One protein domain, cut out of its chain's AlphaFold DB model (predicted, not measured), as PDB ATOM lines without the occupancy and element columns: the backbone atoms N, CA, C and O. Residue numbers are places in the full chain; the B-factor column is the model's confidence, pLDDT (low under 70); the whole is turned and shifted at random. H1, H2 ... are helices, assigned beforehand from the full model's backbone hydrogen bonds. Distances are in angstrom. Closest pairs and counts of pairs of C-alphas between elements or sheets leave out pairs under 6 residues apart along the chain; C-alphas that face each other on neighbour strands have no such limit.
ATOM      1  N   GLU A  66     205.413 140.368 222.804       59.22
ATOM      2  CA  GLU A  66     205.048 138.952 222.660       59.22
ATOM      3  C   GLU A  66     203.832 138.591 223.529       59.22
ATOM      4  O   GLU A  66     202.946 137.871 223.068       59.22
ATOM      5  N   ALA A  67     203.727 139.150 224.742       60.56
ATOM      6  CA  ALA A  67     202.564 138.970 225.608       60.56
ATOM      7  C   ALA A  67     201.297 139.613 225.013       60.56
ATOM      8  O   ALA A  67     200.286 138.931 224.854       60.56
ATOM      9  N   GLY A  68     201.358 140.890 224.607       61.72
ATOM     10  CA  GLY A  68     200.235 141.618 224.001       61.72
ATOM     11  C   GLY A  68     199.714 140.984 222.705       61.72
ATOM     12  O   GLY A  68     198.504 140.872 222.505       61.72
ATOM     13  N   GLY A  69     200.618 140.493 221.849       66.81
ATOM     14  CA  GLY A  69     200.253 139.760 220.635       66.81
ATOM     15  C   GLY A  69     199.510 138.452 220.926       66.81
ATOM     16  O   GLY A  69     198.601 138.079 220.189       66.81
ATOM     17  N   ASN A  70     199.827 137.760 222.019       82.62
ATOM     18  CA  ASN A  70     199.168 136.494 222.338       82.62
ATOM     19  C   ASN A  70     197.709 136.681 222.812       82.62
ATOM     20  O   ASN A  70     196.838 135.858 222.518       82.62
ATOM     21  N   TYR A  71     197.404 137.804 223.475       90.00
ATOM     22  CA  TYR A  71     196.034 138.129 223.890       90.00
ATOM     23  C   TYR A  71     195.111 138.425 222.706       90.00
ATOM     24  O   TYR A  71     193.993 137.918 222.675       90.00
ATOM     25  N   LEU A  72     195.571 139.184 221.705       92.94
ATOM     26  CA  LEU A  72     194.755 139.491 220.523       92.94
ATOM     27  C   LEU A  72     194.413 138.237 219.713       92.94
ATOM     28  O   LEU A  72     193.279 138.096 219.259       92.94
ATOM     29  N   HIS A  73     195.362 137.301 219.584       94.00
ATOM     30  CA  HIS A  73     195.084 135.982 219.004       94.00
ATOM     31  C   HIS A  73     193.999 135.250 219.781       94.00
ATOM     32  O   HIS A  73     193.042 134.776 219.183       94.00
ATOM     33  N   THR A  74     194.127 135.209 221.108       93.75
ATOM     34  CA  THR A  74     193.170 134.528 221.987       93.75
ATOM     35  C   THR A  74     191.769 135.134 221.859       93.75
ATOM     36  O   THR A  74     190.795 134.397 221.720       93.75
ATOM     37  N   ILE A  75     191.660 136.466 221.846       96.00
ATOM     38  CA  ILE A  75     190.391 137.181 221.662       96.00
ATOM     39  C   ILE A  75     189.790 136.856 220.292       96.00
ATOM     40  O   ILE A  75     188.622 136.482 220.218       96.00
ATOM     41  N   ALA A  76     190.574 136.940 219.214       97.25
ATOM     42  CA  ALA A  76     190.091 136.623 217.872       97.25
ATOM     43  C   ALA A  76     189.678 135.147 217.739       97.25
ATOM     44  O   ALA A  76     188.660 134.845 217.121       97.25
ATOM     45  N   PHE A  77     190.428 134.227 218.350       97.19
ATOM     46  CA  PHE A  77     190.132 132.795 218.356       97.19
ATOM     47  C   PHE A  77     188.808 132.485 219.063       97.19
ATOM     48  O   PHE A  77     187.967 131.774 218.513       97.19
ATOM     49  N   TRP A  78     188.576 133.048 220.253       96.50
ATOM     50  CA  TRP A  78     187.300 132.876 220.955       96.50
ATOM     51  C   TRP A  78     186.155 133.655 220.302       96.50
ATOM     52  O   TRP A  78     185.017 133.195 220.335       96.50
ATOM     53  N   GLY A  79     186.450 134.773 219.633       97.69
ATOM     54  CA  GLY A  79     185.507 135.459 218.752       97.69
ATOM     55  C   GLY A  79     185.053 134.561 217.598       97.69
ATOM     56  O   GLY A  79     183.855 134.406 217.380       97.69
ATOM     57  N   LEU A  80     185.988 133.889 216.918       98.19
ATOM     58  CA  LEU A  80     185.680 132.883 215.897       98.19
ATOM     59  C   LEU A  80     184.866 131.719 216.481       98.19
ATOM     60  O   LEU A  80     183.900 131.279 215.865       98.19
ATOM     61  N   ALA A  81     185.214 131.234 217.676       97.44
ATOM     62  CA  ALA A  81     184.437 130.196 218.349       97.44
ATOM     63  C   ALA A  81     182.982 130.644 218.591       97.44
ATOM     64  O   ALA A  81     182.055 129.907 218.264       97.44
ATOM     65  N   ALA A  82     182.766 131.868 219.081       97.69
ATOM     66  CA  ALA A  82     181.427 132.437 219.237       97.69
ATOM     67  C   ALA A  82     180.698 132.570 217.888       97.69
ATOM     68  O   ALA A  82     179.529 132.199 217.783       97.69
ATOM     69  N   LEU A  83     181.402 133.017 216.842       97.12
ATOM     70  CA  LEU A  83     180.879 133.124 215.478       97.12
ATOM     71  C   LEU A  83     180.490 131.765 214.886       97.12
ATOM     72  O   LEU A  83     179.619 131.719 214.037       97.12
ATOM     73  N   LEU A  84     181.092 130.655 215.313       96.94
ATOM     74  CA  LEU A  84     180.710 129.312 214.859       96.94
ATOM     75  C   LEU A  84     179.633 128.670 215.743       96.94
ATOM     76  O   LEU A  84     178.870 127.828 215.275       96.94
ATOM     77  N   PHE A  85     179.552 129.074 217.011       97.12
ATOM     78  CA  PHE A  85     178.576 128.565 217.972       97.12
ATOM     79  C   PHE A  85     177.185 129.187 217.801       97.12
ATOM     80  O   PHE A  85     176.182 128.486 217.900       97.12
ATOM     81  N   LEU A  86     177.118 130.502 217.578       96.00
ATOM     82  CA  LEU A  86     175.883 131.287 217.653       96.00
ATOM     83  C   LEU A  86     174.973 131.215 216.410       96.00
ATOM     84  O   LEU A  86     173.763 131.075 216.599       96.00
ATOM     85  N   PRO A  87     175.465 131.276 215.154       95.12
ATOM     86  CA  PRO A  87     174.609 131.305 213.959       95.12
ATOM     87  C   PRO A  87     173.538 130.211 213.863       95.12
ATOM     88  O   PRO A  87     172.420 130.530 213.454       95.12
ATOM     89  N   PRO A  88     173.793 128.953 214.281       96.44
ATOM     90  CA  PRO A  88     172.769 127.909 214.312       96.44
ATOM     91  C   PRO A  88     171.499 128.285 215.101       96.44
ATOM     92  O   PRO A  88     170.422 127.766 214.809       96.44
ATOM     93  N   TYR A  89     171.589 129.197 216.074       95.88
ATOM     94  CA  TYR A  89     170.455 129.671 216.877       95.88
ATOM     95  C   TYR A  89     169.690 130.837 216.232       95.88
ATOM     96  O   TYR A  89     168.543 131.090 216.591       95.88
ATOM     97  N   PHE A  90     170.282 131.509 215.242       94.94
ATOM     98  CA  PHE A  90     169.693 132.643 214.528       94.94
ATOM     99  C   PHE A  90     169.110 132.197 213.190       94.94
ATOM    100  O   PHE A  90     169.606 132.568 212.126       94.94
ATOM    101  N   ARG A  91     168.069 131.354 213.231       93.31
ATOM    102  CA  ARG A  91     167.381 130.866 212.021       93.31
ATOM    103  C   ARG A  91     168.319 130.178 211.030       93.31
ATOM    104  O   ARG A  91     168.180 130.353 209.824       93.31
ATOM    105  N   GLY A  92     169.333 129.471 211.540       90.69
ATOM    106  CA  GLY A  92     170.387 128.851 210.728       90.69
ATOM    107  C   GLY A  92     171.148 129.832 209.827       90.69
ATOM    108  O   GLY A  92     171.796 129.399 208.879       90.69
ATOM    109  N   LEU A  93     171.044 131.138 210.099       92.81
ATOM    110  CA  LEU A  93     171.541 132.220 209.260       92.81
ATOM    111  C   LEU A  93     170.946 132.242 207.837       92.81
ATOM    112  O   LEU A  93     171.611 132.671 206.901       92.81
ATOM    113  N   PHE A  94     169.698 131.792 207.647       88.19
ATOM    114  CA  PHE A  94     169.040 131.781 206.327       88.19
ATOM    115  C   PHE A  94     168.539 133.144 205.851       88.19
ATOM    116  O   PHE A  94     168.318 133.328 204.657       88.19
ATOM    117  N   PHE A  95     168.352 134.087 206.768       90.00
ATOM    118  CA  PHE A  95     167.717 135.369 206.495       90.00
ATOM    119  C   PHE A  95     168.763 136.489 206.429       90.00
ATOM    120  O   PHE A  95     169.718 136.491 207.208       90.00
ATOM    121  N   ALA A  96     168.568 137.440 205.510       92.19
ATOM    122  CA  ALA A  96     169.515 138.527 205.252       92.19
ATOM    123  C   ALA A  96     169.862 139.364 206.503       92.19
ATOM    124  O   ALA A  96     171.052 139.510 206.783       92.19
ATOM    125  N   PRO A  97     168.900 139.793 207.353       93.12
ATOM    126  CA  PRO A  97     169.230 140.599 208.533       93.12
ATOM    127  C   PRO A  97     170.171 139.887 209.515       93.12
ATOM    128  O   PRO A  97     171.000 140.513 210.174       93.12
ATOM    129  N   GLU A  98     170.045 138.568 209.657       94.44
ATOM    130  CA  GLU A  98     170.945 137.752 210.467       94.44
ATOM    131  C   GLU A  98     172.322 137.595 209.817       94.44
ATOM    132  O   GLU A  98     173.331 137.664 210.520       94.44
ATOM    133  N   GLN A  99     172.375 137.406 208.495       95.69
ATOM    134  CA  GLN A  99     173.629 137.294 207.744       95.69
ATOM    135  C   GLN A  99     174.445 138.587 207.816       95.69
ATOM    136  O   GLN A  99     175.645 138.529 208.078       95.69
ATOM    137  N   GLU A 100     173.800 139.746 207.672       94.94
ATOM    138  CA  GLU A 100     174.430 141.062 207.817       94.94
ATOM    139  C   GLU A 100     175.030 141.247 209.214       94.94
ATOM    140  O   GLU A 100     176.210 141.573 209.353       94.94
ATOM    141  N   LYS A 101     174.255 140.964 210.271       96.06
ATOM    142  CA  LYS A 101     174.736 141.044 211.663       96.06
ATOM    143  C   LYS A 101     175.926 140.116 211.905       96.06
ATOM    144  O   LYS A 101     176.895 140.510 212.555       96.06
ATOM    145  N   ALA A 102     175.871 138.896 211.373       97.12
ATOM    146  CA  ALA A 102     176.974 137.948 211.465       97.12
ATOM    147  C   ALA A 102     178.212 138.426 210.695       97.12
ATOM    148  O   ALA A 102     179.322 138.257 211.193       97.12
ATOM    149  N   LEU A 103     178.042 139.058 209.529       97.62
ATOM    150  CA  LEU A 103     179.141 139.649 208.767       97.62
ATOM    151  C   LEU A 103     179.785 140.818 209.514       97.62
ATOM    152  O   LEU A 103     181.009 140.871 209.581       97.62
ATOM    153  N   ILE A 104     178.998 141.703 210.132       97.50
ATOM    154  CA  ILE A 104     179.527 142.793 210.968       97.50
ATOM    155  C   ILE A 104     180.367 142.214 212.112       97.50
ATOM    156  O   ILE A 104     181.505 142.632 212.329       97.50
ATOM    157  N   PHE A 105     179.847 141.204 212.815       97.94
ATOM    158  CA  PHE A 105     180.591 140.545 213.887       97.94
ATOM    159  C   PHE A 105     181.868 139.859 213.370       97.94
ATOM    160  O   PHE A 105     182.942 140.015 213.954       97.94
ATOM    161  N   ALA A 106     181.788 139.164 212.233       98.19
ATOM    162  CA  ALA A 106     182.936 138.541 211.583       98.19
ATOM    163  C   ALA A 106     183.990 139.572 211.149       98.19
ATOM    164  O   ALA A 106     185.181 139.314 211.305       98.19
ATOM    165  N   ALA A 107     183.576 140.748 210.671       98.06
ATOM    166  CA  ALA A 107     184.463 141.843 210.289       98.06
ATOM    167  C   ALA A 107     185.220 142.415 211.497       98.06
ATOM    168  O   ALA A 107     186.420 142.672 211.399       98.06
ATOM    169  N   VAL A 108     184.568 142.537 212.659       98.19
ATOM    170  CA  VAL A 108     185.241 142.924 213.913       98.19
ATOM    171  C   VAL A 108     186.307 141.892 214.294       98.19
ATOM    172  O   VAL A 108     187.445 142.258 214.589       98.19
ATOM    173  N   ILE A 109     185.982 140.596 214.234       98.06
ATOM    174  CA  ILE A 109     186.945 139.523 214.533       98.06
ATOM    175  C   ILE A 109     188.102 139.536 213.523       98.06
ATOM    176  O   ILE A 109     189.262 139.398 213.914       98.06
ATOM    177  N   LEU A 110     187.800 139.735 212.237       97.75
ATOM    178  CA  LEU A 110     188.783 139.865 211.161       97.75
ATOM    179  C   LEU A 110     189.744 141.019 211.432       97.75
ATOM    180  O   LEU A 110     190.953 140.842 211.308       97.75
ATOM    181  N   TRP A 111     189.224 142.167 211.858       97.00
ATOM    182  CA  TRP A 111     190.036 143.329 212.191       97.00
ATOM    183  C   TRP A 111     190.975 143.058 213.375       97.00
ATOM    184  O   TRP A 111     192.171 143.337 213.284       97.00
ATOM    185  N   VAL A 112     190.485 142.424 214.449       96.75
ATOM    186  CA  VAL A 112     191.322 142.022 215.599       96.75
ATOM    187  C   VAL A 112     192.396 141.009 215.180       96.75
ATOM    188  O   VAL A 112     193.565 141.151 215.548       96.75
ATOM    189  N   ALA A 113     192.031 140.008 214.372       96.00
ATOM    190  CA  ALA A 113     192.970 139.026 213.831       96.00
ATOM    191  C   ALA A 113     194.027 139.682 212.928       96.00
ATOM    192  O   ALA A 113     195.201 139.309 212.953       96.00
ATOM    193  N   TRP A 114     193.637 140.688 212.147       94.94
ATOM    194  CA  TRP A 114     194.556 141.428 211.295       94.94
ATOM    195  C   TRP A 114     195.524 142.292 212.105       94.94
ATOM    196  O   TRP A 114     196.731 142.239 211.868       94.94
ATOM    197  N   LEU A 115     195.032 143.008 213.120       93.88
ATOM    198  CA  LEU A 115     195.866 143.783 214.042       93.88
ATOM    199  C   LEU A 115     196.915 142.896 214.724       93.88
ATOM    200  O   LEU A 115     198.091 143.253 214.812       93.88
ATOM    201  N   TRP A 116     196.510 141.703 215.155       94.56
ATOM    202  CA  TRP A 116     197.423 140.709 215.702       94.56
ATOM    203  C   TRP A 116     198.524 140.290 214.717       94.56
ATOM    204  O   TRP A 116     199.703 140.244 215.085       94.56
ATOM    205  N   LYS A 117     198.164 139.984 213.466       93.25
ATOM    206  CA  LYS A 117     199.131 139.641 212.413       93.25
ATOM    207  C   LYS A 117     200.107 140.790 212.155       93.25
ATOM    208  O   LYS A 117     201.322 140.575 212.143       93.25
ATOM    209  N   TRP A 118     199.586 142.011 212.063       91.81
ATOM    210  CA  TRP A 118     200.368 143.229 211.868       91.81
ATOM    211  C   TRP A 118     201.400 143.446 212.984       91.81
ATOM    212  O   TRP A 118     202.577 143.686 212.709       91.81
ATOM    213  N   LEU A 119     200.996 143.295 214.252       90.44
ATOM    214  CA  LEU A 119     201.887 143.435 215.413       90.44
ATOM    215  C   LEU A 119     203.001 142.379 215.444       90.44
ATOM    216  O   LEU A 119     204.108 142.668 215.902       90.44
ATOM    217  N   ASN A 120     202.737 141.188 214.903       88.44
ATOM    218  CA  ASN A 120     203.723 140.118 214.747       88.44
ATOM    219  C   ASN A 120     204.542 140.207 213.452       88.44
ATOM    220  O   ASN A 120     205.342 139.312 213.182       88.44
ATOM    221  N   ARG A 121     204.386 141.288 212.672       87.62
ATOM    222  CA  ARG A 121     205.063 141.513 211.382       87.62
ATOM    223  C   ARG A 121     204.772 140.437 210.333       87.62
ATOM    224  O   ARG A 121     205.598 140.182 209.460       87.62
ATOM    225  N   ASP A 122     203.603 139.810 210.416       88.50
ATOM    226  CA  ASP A 122     203.097 138.913 209.385       88.50
ATOM    227  C   ASP A 122     202.075 139.661 208.523       88.50
ATOM    228  O   ASP A 122     200.917 139.815 208.897       88.50
ATOM    229  N   TYR A 123     202.513 140.116 207.354       88.31
ATOM    230  CA  TYR A 123     201.685 140.888 206.421       88.31
ATOM    231  C   TYR A 123     201.005 140.020 205.353       88.31
ATOM    232  O   TYR A 123     200.384 140.541 204.430       88.31
ATOM    233  N   SER A 124     201.113 138.691 205.448       87.94
ATOM    234  CA  SER A 124     200.536 137.790 204.448       87.94
ATOM    235  C   SER A 124     199.010 137.694 204.597       87.94
ATOM    236  O   SER A 124     198.510 137.135 205.574       87.94
ATOM    237  N   PHE A 125     198.244 138.230 203.642       90.12
ATOM    238  CA  PHE A 125     196.777 138.104 203.652       90.12
ATOM    239  C   PHE A 125     196.303 136.849 202.909       90.12
ATOM    240  O   PHE A 125     195.583 136.035 203.488       90.12
ATOM    241  N   LEU A 126     196.765 136.649 201.672       91.69
ATOM    242  CA  LEU A 126     196.555 135.443 200.860       91.69
ATOM    243  C   LEU A 126     197.915 134.771 200.678       91.69
ATOM    244  O   LEU A 126     198.856 135.408 200.208       91.69
ATOM    245  N   SER A 127     198.049 133.521 201.102       87.00
ATOM    246  CA  SER A 127     199.328 132.801 201.085       87.00
ATOM    247  C   SER A 127     199.222 131.394 200.515       87.00
ATOM    248  O   SER A 127     200.209 130.879 199.994       87.00
ATOM    249  N   HIS A 128     198.043 130.773 200.567       89.75
ATOM    250  CA  HIS A 128     197.795 129.460 199.991       89.75
ATOM    251  C   HIS A 128     196.958 129.596 198.710       89.75
ATOM    252  O   HIS A 128     196.019 130.387 198.694       89.75
ATOM    253  N   PRO A 129     197.195 128.779 197.661       92.00
ATOM    254  CA  PRO A 129     196.327 128.722 196.481       92.00
ATOM    255  C   PRO A 129     194.820 128.648 196.772       92.00
ATOM    256  O   PRO A 129     194.024 129.232 196.047       92.00
ATOM    257  N   LEU A 130     194.427 127.970 197.858       93.69
ATOM    258  CA  LEU A 130     193.029 127.834 198.265       93.69
ATOM    259  C   LEU A 130     192.415 129.192 198.644       93.69
ATOM    260  O   LEU A 130     191.254 129.434 198.329       93.69
ATOM    261  N   ASP A 131     193.207 130.103 199.215       95.38
ATOM    262  CA  ASP A 131     192.755 131.440 199.606       95.38
ATOM    263  C   ASP A 131     192.209 132.217 198.400       95.38
ATOM    264  O   ASP A 131     191.178 132.876 198.505       95.38
ATOM    265  N   TYR A 132     192.865 132.091 197.242       95.19
ATOM    266  CA  TYR A 132     192.436 132.734 195.999       95.19
ATOM    267  C   TYR A 132     191.149 132.116 195.452       95.19
ATOM    268  O   TYR A 132     190.261 132.848 195.025       95.19
ATOM    269  N   PHE A 133     191.013 130.787 195.508       93.88
ATOM    270  CA  PHE A 133     189.789 130.112 195.067       93.88
ATOM    271  C   PHE A 133     188.583 130.477 195.937       93.88
ATOM    272  O   PHE A 133     187.498 130.703 195.409       93.88
ATOM    273  N   VAL A 134     188.762 130.577 197.257       95.69
ATOM    274  CA  VAL A 134     187.663 130.964 198.154       95.69
ATOM    275  C   VAL A 134     187.355 132.454 198.035       95.69
ATOM    276  O   VAL A 134     186.186 132.813 198.089       95.69
ATOM    277  N   LEU A 135     188.357 133.318 197.818       97.00
ATOM    278  CA  LEU A 135     188.142 134.748 197.556       97.00
ATOM    279  C   LEU A 135     187.449 135.007 196.213       97.00
ATOM    280  O   LEU A 135     186.672 135.952 196.096       97.00
ATOM    281  N   ALA A 136     187.695 134.167 195.203       96.12
ATOM    282  CA  ALA A 136     187.029 134.286 193.911       96.12
ATOM    283  C   ALA A 136     185.502 134.196 194.046       96.12
ATOM    284  O   ALA A 136     184.787 134.840 193.286       96.12
ATOM    285  N   PHE A 137     184.997 133.455 195.038       94.69
ATOM    286  CA  PHE A 137     183.564 133.283 195.240       94.69
ATOM    287  C   PHE A 137     182.829 134.607 195.535       94.69
ATOM    288  O   PHE A 137     182.003 134.999 194.710       94.69
ATOM    289  N   PRO A 138     183.137 135.370 196.605       97.31
ATOM    290  CA  PRO A 138     182.543 136.691 196.797       97.31
ATOM    291  C   PRO A 138     182.936 137.694 195.708       97.31
ATOM    292  O   PRO A 138     182.133 138.562 195.387       97.31
ATOM    293  N   ALA A 139     184.123 137.580 195.098       97.00
ATOM    294  CA  ALA A 139     184.526 138.489 194.022       97.00
ATOM    295  C   ALA A 139     183.612 138.373 192.788       97.00
ATOM    296  O   ALA A 139     183.187 139.388 192.241       97.00
ATOM    297  N   VAL A 140     183.263 137.150 192.375       96.69
ATOM    298  CA  VAL A 140     182.340 136.912 191.253       96.69
ATOM    299  C   VAL A 140     180.944 137.444 191.571       96.69
ATOM    300  O   VAL A 140     180.349 138.115 190.730       96.69
ATOM    301  N   TYR A 141     180.438 137.211 192.786       95.69
ATOM    302  CA  TYR A 141     179.139 137.752 193.201       95.69
ATOM    303  C   TYR A 141     179.139 139.281 193.257       95.69
ATOM    304  O   TYR A 141     178.173 139.904 192.825       95.69
ATOM    305  N   LEU A 142     180.236 139.894 193.709       96.56
ATOM    306  CA  LEU A 142     180.384 141.346 193.733       96.56
ATOM    307  C   LEU A 142     180.384 141.940 192.319       96.56
ATOM    308  O   LEU A 142     179.687 142.917 192.070       96.56
ATOM    309  N   ILE A 143     181.115 141.331 191.381       96.31
ATOM    310  CA  ILE A 143     181.115 141.758 189.972       96.31
ATOM    311  C   ILE A 143     179.715 141.588 189.366       96.31
ATOM    312  O   ILE A 143     179.212 142.488 188.697       96.31
ATOM    313  N   SER A 144     179.053 140.462 189.640       95.00
ATOM    314  CA  SER A 144     177.699 140.195 189.148       95.00
ATOM    315  C   SER A 144     176.652 141.158 189.716       95.00
ATOM    316  O   SER A 144     175.637 141.393 189.061       95.00
ATOM    317  N   ALA A 145     176.870 141.720 190.908       94.50
ATOM    318  CA  ALA A 145     175.920 142.627 191.546       94.50
ATOM    319  C   ALA A 145     175.736 143.949 190.776       94.50
ATOM    320  O   ALA A 145     174.649 144.530 190.821       94.50
ATOM    321  N   PHE A 146     176.748 144.391 190.017       93.44
ATOM    322  CA  PHE A 146     176.657 145.598 189.184       93.44
ATOM    323  C   PHE A 146     175.644 145.464 188.040       93.44
ATOM    324  O   PHE A 146     175.049 146.459 187.641       93.44
ATOM    325  N   GLN A 147     175.417 144.244 187.536       94.88
ATOM    326  CA  GLN A 147     174.464 143.960 186.453       94.88
ATOM    327  C   GLN A 147     173.235 143.174 186.942       94.88
ATOM    328  O   GLN A 147     172.529 142.538 186.159       94.88
ATOM    329  N   ALA A 148     172.977 143.170 188.248       93.31
ATOM    330  CA  ALA A 148     171.884 142.392 188.805       93.31
ATOM    331  C   ALA A 148     170.515 142.967 188.424       93.31
ATOM    332  O   ALA A 148     170.258 144.154 188.595       93.31
ATOM    333  N   ALA A 149     169.593 142.092 188.014       92.81
ATOM    334  CA  ALA A 149     168.193 142.460 187.786       92.81
ATOM    335  C   ALA A 149     167.490 142.930 189.074       92.81
ATOM    336  O   ALA A 149     166.570 143.742 189.029       92.81
ATOM    337  N   ASN A 150     167.925 142.418 190.229       94.81
ATOM    338  CA  ASN A 150     167.493 142.876 191.542       94.81
ATOM    339  C   ASN A 150     168.724 143.125 192.416       94.81
ATOM    340  O   ASN A 150     169.363 142.185 192.891       94.81
ATOM    341  N   HIS A 151     169.047 144.400 192.625       91.56
ATOM    342  CA  HIS A 151     170.221 144.797 193.398       91.56
ATOM    343  C   HIS A 151     170.135 144.406 194.880       91.56
ATOM    344  O   HIS A 151     171.170 144.125 195.474       91.56
ATOM    345  N   GLY A 152     168.932 144.333 195.465       91.75
ATOM    346  CA  GLY A 152     168.751 143.923 196.861       91.75
ATOM    347  C   GLY A 152     169.142 142.461 197.075       91.75
ATOM    348  O   GLY A 152     170.032 142.167 197.863       91.75
ATOM    349  N   LEU A 153     168.565 141.556 196.280       92.69
ATOM    350  CA  LEU A 153     168.907 140.129 196.350       92.69
ATOM    351  C   LEU A 153     170.375 139.866 195.988       92.69
ATOM    352  O   LEU A 153     171.003 138.975 196.550       92.69
ATOM    353  N   ALA A 154     170.941 140.633 195.053       95.06
ATOM    354  CA  ALA A 154     172.354 140.503 194.719       95.06
ATOM    355  C   ALA A 154     173.267 140.946 195.868       95.06
ATOM    356  O   ALA A 154     174.272 140.286 196.129       95.06
ATOM    357  N   LEU A 155     172.912 142.026 196.572       94.31
ATOM    358  CA  LEU A 155     173.641 142.472 197.756       94.31
ATOM    359  C   LEU A 155     173.592 141.419 198.870       94.31
ATOM    360  O   LEU A 155     174.637 141.128 199.454       94.31
ATOM    361  N   ASP A 156     172.434 140.795 199.101       94.25
ATOM    362  CA  ASP A 156     172.290 139.699 200.070       94.25
ATOM    363  C   ASP A 156     173.265 138.548 199.761       94.25
ATOM    364  O   ASP A 156     173.952 138.035 200.654       94.25
ATOM    365  N   GLU A 157     173.423 138.190 198.483       95.19
ATOM    366  CA  GLU A 157     174.359 137.128 198.106       95.19
ATOM    367  C   GLU A 157     175.825 137.560 198.234       95.19
ATOM    368  O   GLU A 157     176.673 136.749 198.624       95.19
ATOM    369  N   VAL A 158     176.148 138.832 197.989       96.69
ATOM    370  CA  VAL A 158     177.484 139.384 198.271       96.69
ATOM    371  C   VAL A 158     177.791 139.316 199.770       96.69
ATOM    372  O   VAL A 158     178.876 138.870 200.147       96.69
ATOM    373  N   VAL A 159     176.844 139.689 200.636       96.81
ATOM    374  CA  VAL A 159     176.989 139.605 202.101       96.81
ATOM    375  C   VAL A 159     177.256 138.162 202.528       96.81
ATOM    376  O   VAL A 159     178.233 137.883 203.230       96.81
ATOM    377  N   LYS A 160     176.436 137.223 202.049       96.31
ATOM    378  CA  LYS A 160     176.542 135.793 202.361       96.31
ATOM    379  C   LYS A 160     177.879 135.194 201.925       96.31
ATOM    380  O   LYS A 160     178.558 134.536 202.716       96.31
ATOM    381  N   THR A 161     178.289 135.438 200.683       96.94
ATOM    382  CA  THR A 161     179.552 134.908 200.150       96.94
ATOM    383  C   THR A 161     180.776 135.553 200.805       96.94
ATOM    384  O   THR A 161     181.761 134.862 201.081       96.94
ATOM    385  N   THR A 162     180.705 136.843 201.150       98.00
ATOM    386  CA  THR A 162     181.761 137.545 201.903       98.00
ATOM    387  C   THR A 162     181.895 136.987 203.317       98.00
ATOM    388  O   THR A 162     183.012 136.789 203.806       98.00
ATOM    389  N   LEU A 163     180.777 136.656 203.968       97.62
ATOM    390  CA  LEU A 163     180.788 135.990 205.265       97.62
ATOM    391  C   LEU A 163     181.475 134.620 205.182       97.62
ATOM    392  O   LEU A 163     182.320 134.318 206.027       97.62
ATOM    393  N   TYR A 164     181.187 133.816 204.153       96.31
ATOM    394  CA  TYR A 164     181.851 132.521 203.957       96.31
ATOM    395  C   TYR A 164     183.366 132.663 203.802       96.31
ATOM    396  O   TYR A 164     184.117 131.959 204.482       96.31
ATOM    397  N   PHE A 165     183.820 133.604 202.969       97.81
ATOM    398  CA  PHE A 165     185.246 133.899 202.831       97.81
ATOM    399  C   PHE A 165     185.863 134.351 204.159       97.81
ATOM    400  O   PHE A 165     186.935 133.879 204.530       97.81
ATOM    401  N   THR A 166     185.176 135.215 204.908       97.94
ATOM    402  CA  THR A 166     185.679 135.743 206.184       97.94
ATOM    403  C   THR A 166     185.836 134.633 207.222       97.94
ATOM    404  O   THR A 166     186.892 134.524 207.846       97.94
ATOM    405  N   VAL A 167     184.835 133.759 207.376       97.50
ATOM    406  CA  VAL A 167     184.905 132.600 208.284       97.50
ATOM    407  C   VAL A 167     186.023 131.645 207.861       97.50
ATOM    408  O   VAL A 167     186.799 131.195 208.711       97.50
ATOM    409  N   TYR A 168     186.152 131.367 206.560       97.44
ATOM    410  CA  TYR A 168     187.244 130.556 206.021       97.44
ATOM    411  C   TYR A 168     188.612 131.158 206.364       97.44
ATOM    412  O   TYR A 168     189.465 130.479 206.943       97.44
ATOM    413  N   TRP A 169     188.807 132.442 206.056       97.25
ATOM    414  CA  TRP A 169     190.068 133.137 206.271       97.25
ATOM    415  C   TRP A 169     190.432 133.136 207.756       97.25
ATOM    416  O   TRP A 169     191.526 132.699 208.114       97.25
ATOM    417  N   LEU A 170     189.495 133.515 208.634       97.62
ATOM    418  CA  LEU A 170     189.677 133.491 210.087       97.62
ATOM    419  C   LEU A 170     190.107 132.107 210.577       97.62
ATOM    420  O   LEU A 170     191.111 131.987 211.280       97.62
ATOM    421  N   THR A 171     189.400 131.060 210.153       96.75
ATOM    422  CA  THR A 171     189.728 129.676 210.521       96.75
ATOM    423  C   THR A 171     191.138 129.300 210.063       96.75
ATOM    424  O   THR A 171     191.914 128.769 210.855       96.75
ATOM    425  N   SER A 172     191.511 129.640 208.824       95.12
ATOM    426  CA  SER A 172     192.826 129.313 208.251       95.12
ATOM    427  C   SER A 172     194.009 130.000 208.951       95.12
ATOM    428  O   SER A 172     195.131 129.496 208.898       95.12
ATOM    429  N   ARG A 173     193.787 131.164 209.585       93.94
ATOM    430  CA  ARG A 173     194.847 131.966 210.226       93.94
ATOM    431  C   ARG A 173     194.926 131.774 211.732       93.94
ATOM    432  O   ARG A 173     196.025 131.813 212.292       93.94
ATOM    433  N   LEU A 174     193.776 131.622 212.384       94.94
ATOM    434  CA  LEU A 174     193.689 131.546 213.838       94.94
ATOM    435  C   LEU A 174     193.935 130.131 214.358       94.94
ATOM    436  O   LEU A 174     194.498 130.002 215.442       94.94
ATOM    437  N   VAL A 175     193.571 129.092 213.601       94.94
ATOM    438  CA  VAL A 175     193.812 127.693 213.982       94.94
ATOM    439  C   VAL A 175     195.219 127.277 213.552       94.94
ATOM    440  O   VAL A 175     195.501 127.090 212.372       94.94
ATOM    441  N   ARG A 176     196.117 127.124 214.524       90.56
ATOM    442  CA  ARG A 176     197.547 126.837 214.335       90.56
ATOM    443  C   ARG A 176     197.959 125.453 214.816       90.56
ATOM    444  O   ARG A 176     199.034 124.976 214.454       90.56
ATOM    445  N   SER A 177     197.136 124.808 215.639       89.44
ATOM    446  CA  SER A 177     197.427 123.485 216.188       89.44
ATOM    447  C   SER A 177     196.262 122.511 216.039       89.44
ATOM    448  O   SER A 177     195.095 122.890 215.962       89.44
TER     449      SER A 177
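Overview. This is residues 66 to 177 of the 421 residues of the protein "O-Antigen ligase" of anaerobic digester metagenome (UniProt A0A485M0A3). Two helical hairpins, H1 with H2 and H3 with H4, pack into an elongated slab, H2 and H4 in its middle. The printed part has 112 residues with four named helices, H1 to H4 in chain order: all helix. It is compact, radius of gyration of the C-alphas 15.1 A, spanning 51 by 32 by 20 A.

Along the chain. Find C-alpha 66 at (205.048, 138.952, 222.660); there H1, residues 66 to 85, begins its 28.8 A. H2, residues 96 to 119, runs 34.3 A. H3, residues 129 to 145, runs 25.2 A, with a kink of 27 degrees near residue 138. H4, residues 151 to 174, runs 33.8 A to (193.689, 131.546, 213.838).

Arrangement. Look at closest C-alphas. Hairpin H1 and H2 touch at Ala 76 and Ile 109, 5.4 A. The hub, H4, touches H2 at Leu 103 and Leu 163, 5.3 A, its tilt of 36 degrees only just steep. Hairpin H3 and H4 touch at Pro 138 and Thr 161, 4.8 A. H1 and H3 are apart. Every O i to N i+4 pair is within hydrogen-bond range in H1, H2 and H4; in H3, 11 of 13.

Size, cuts and confidence. The printed part has no cut and no long link. Residues 147 to 152 stand free; residues 66 to 69 have pLDDT under 70.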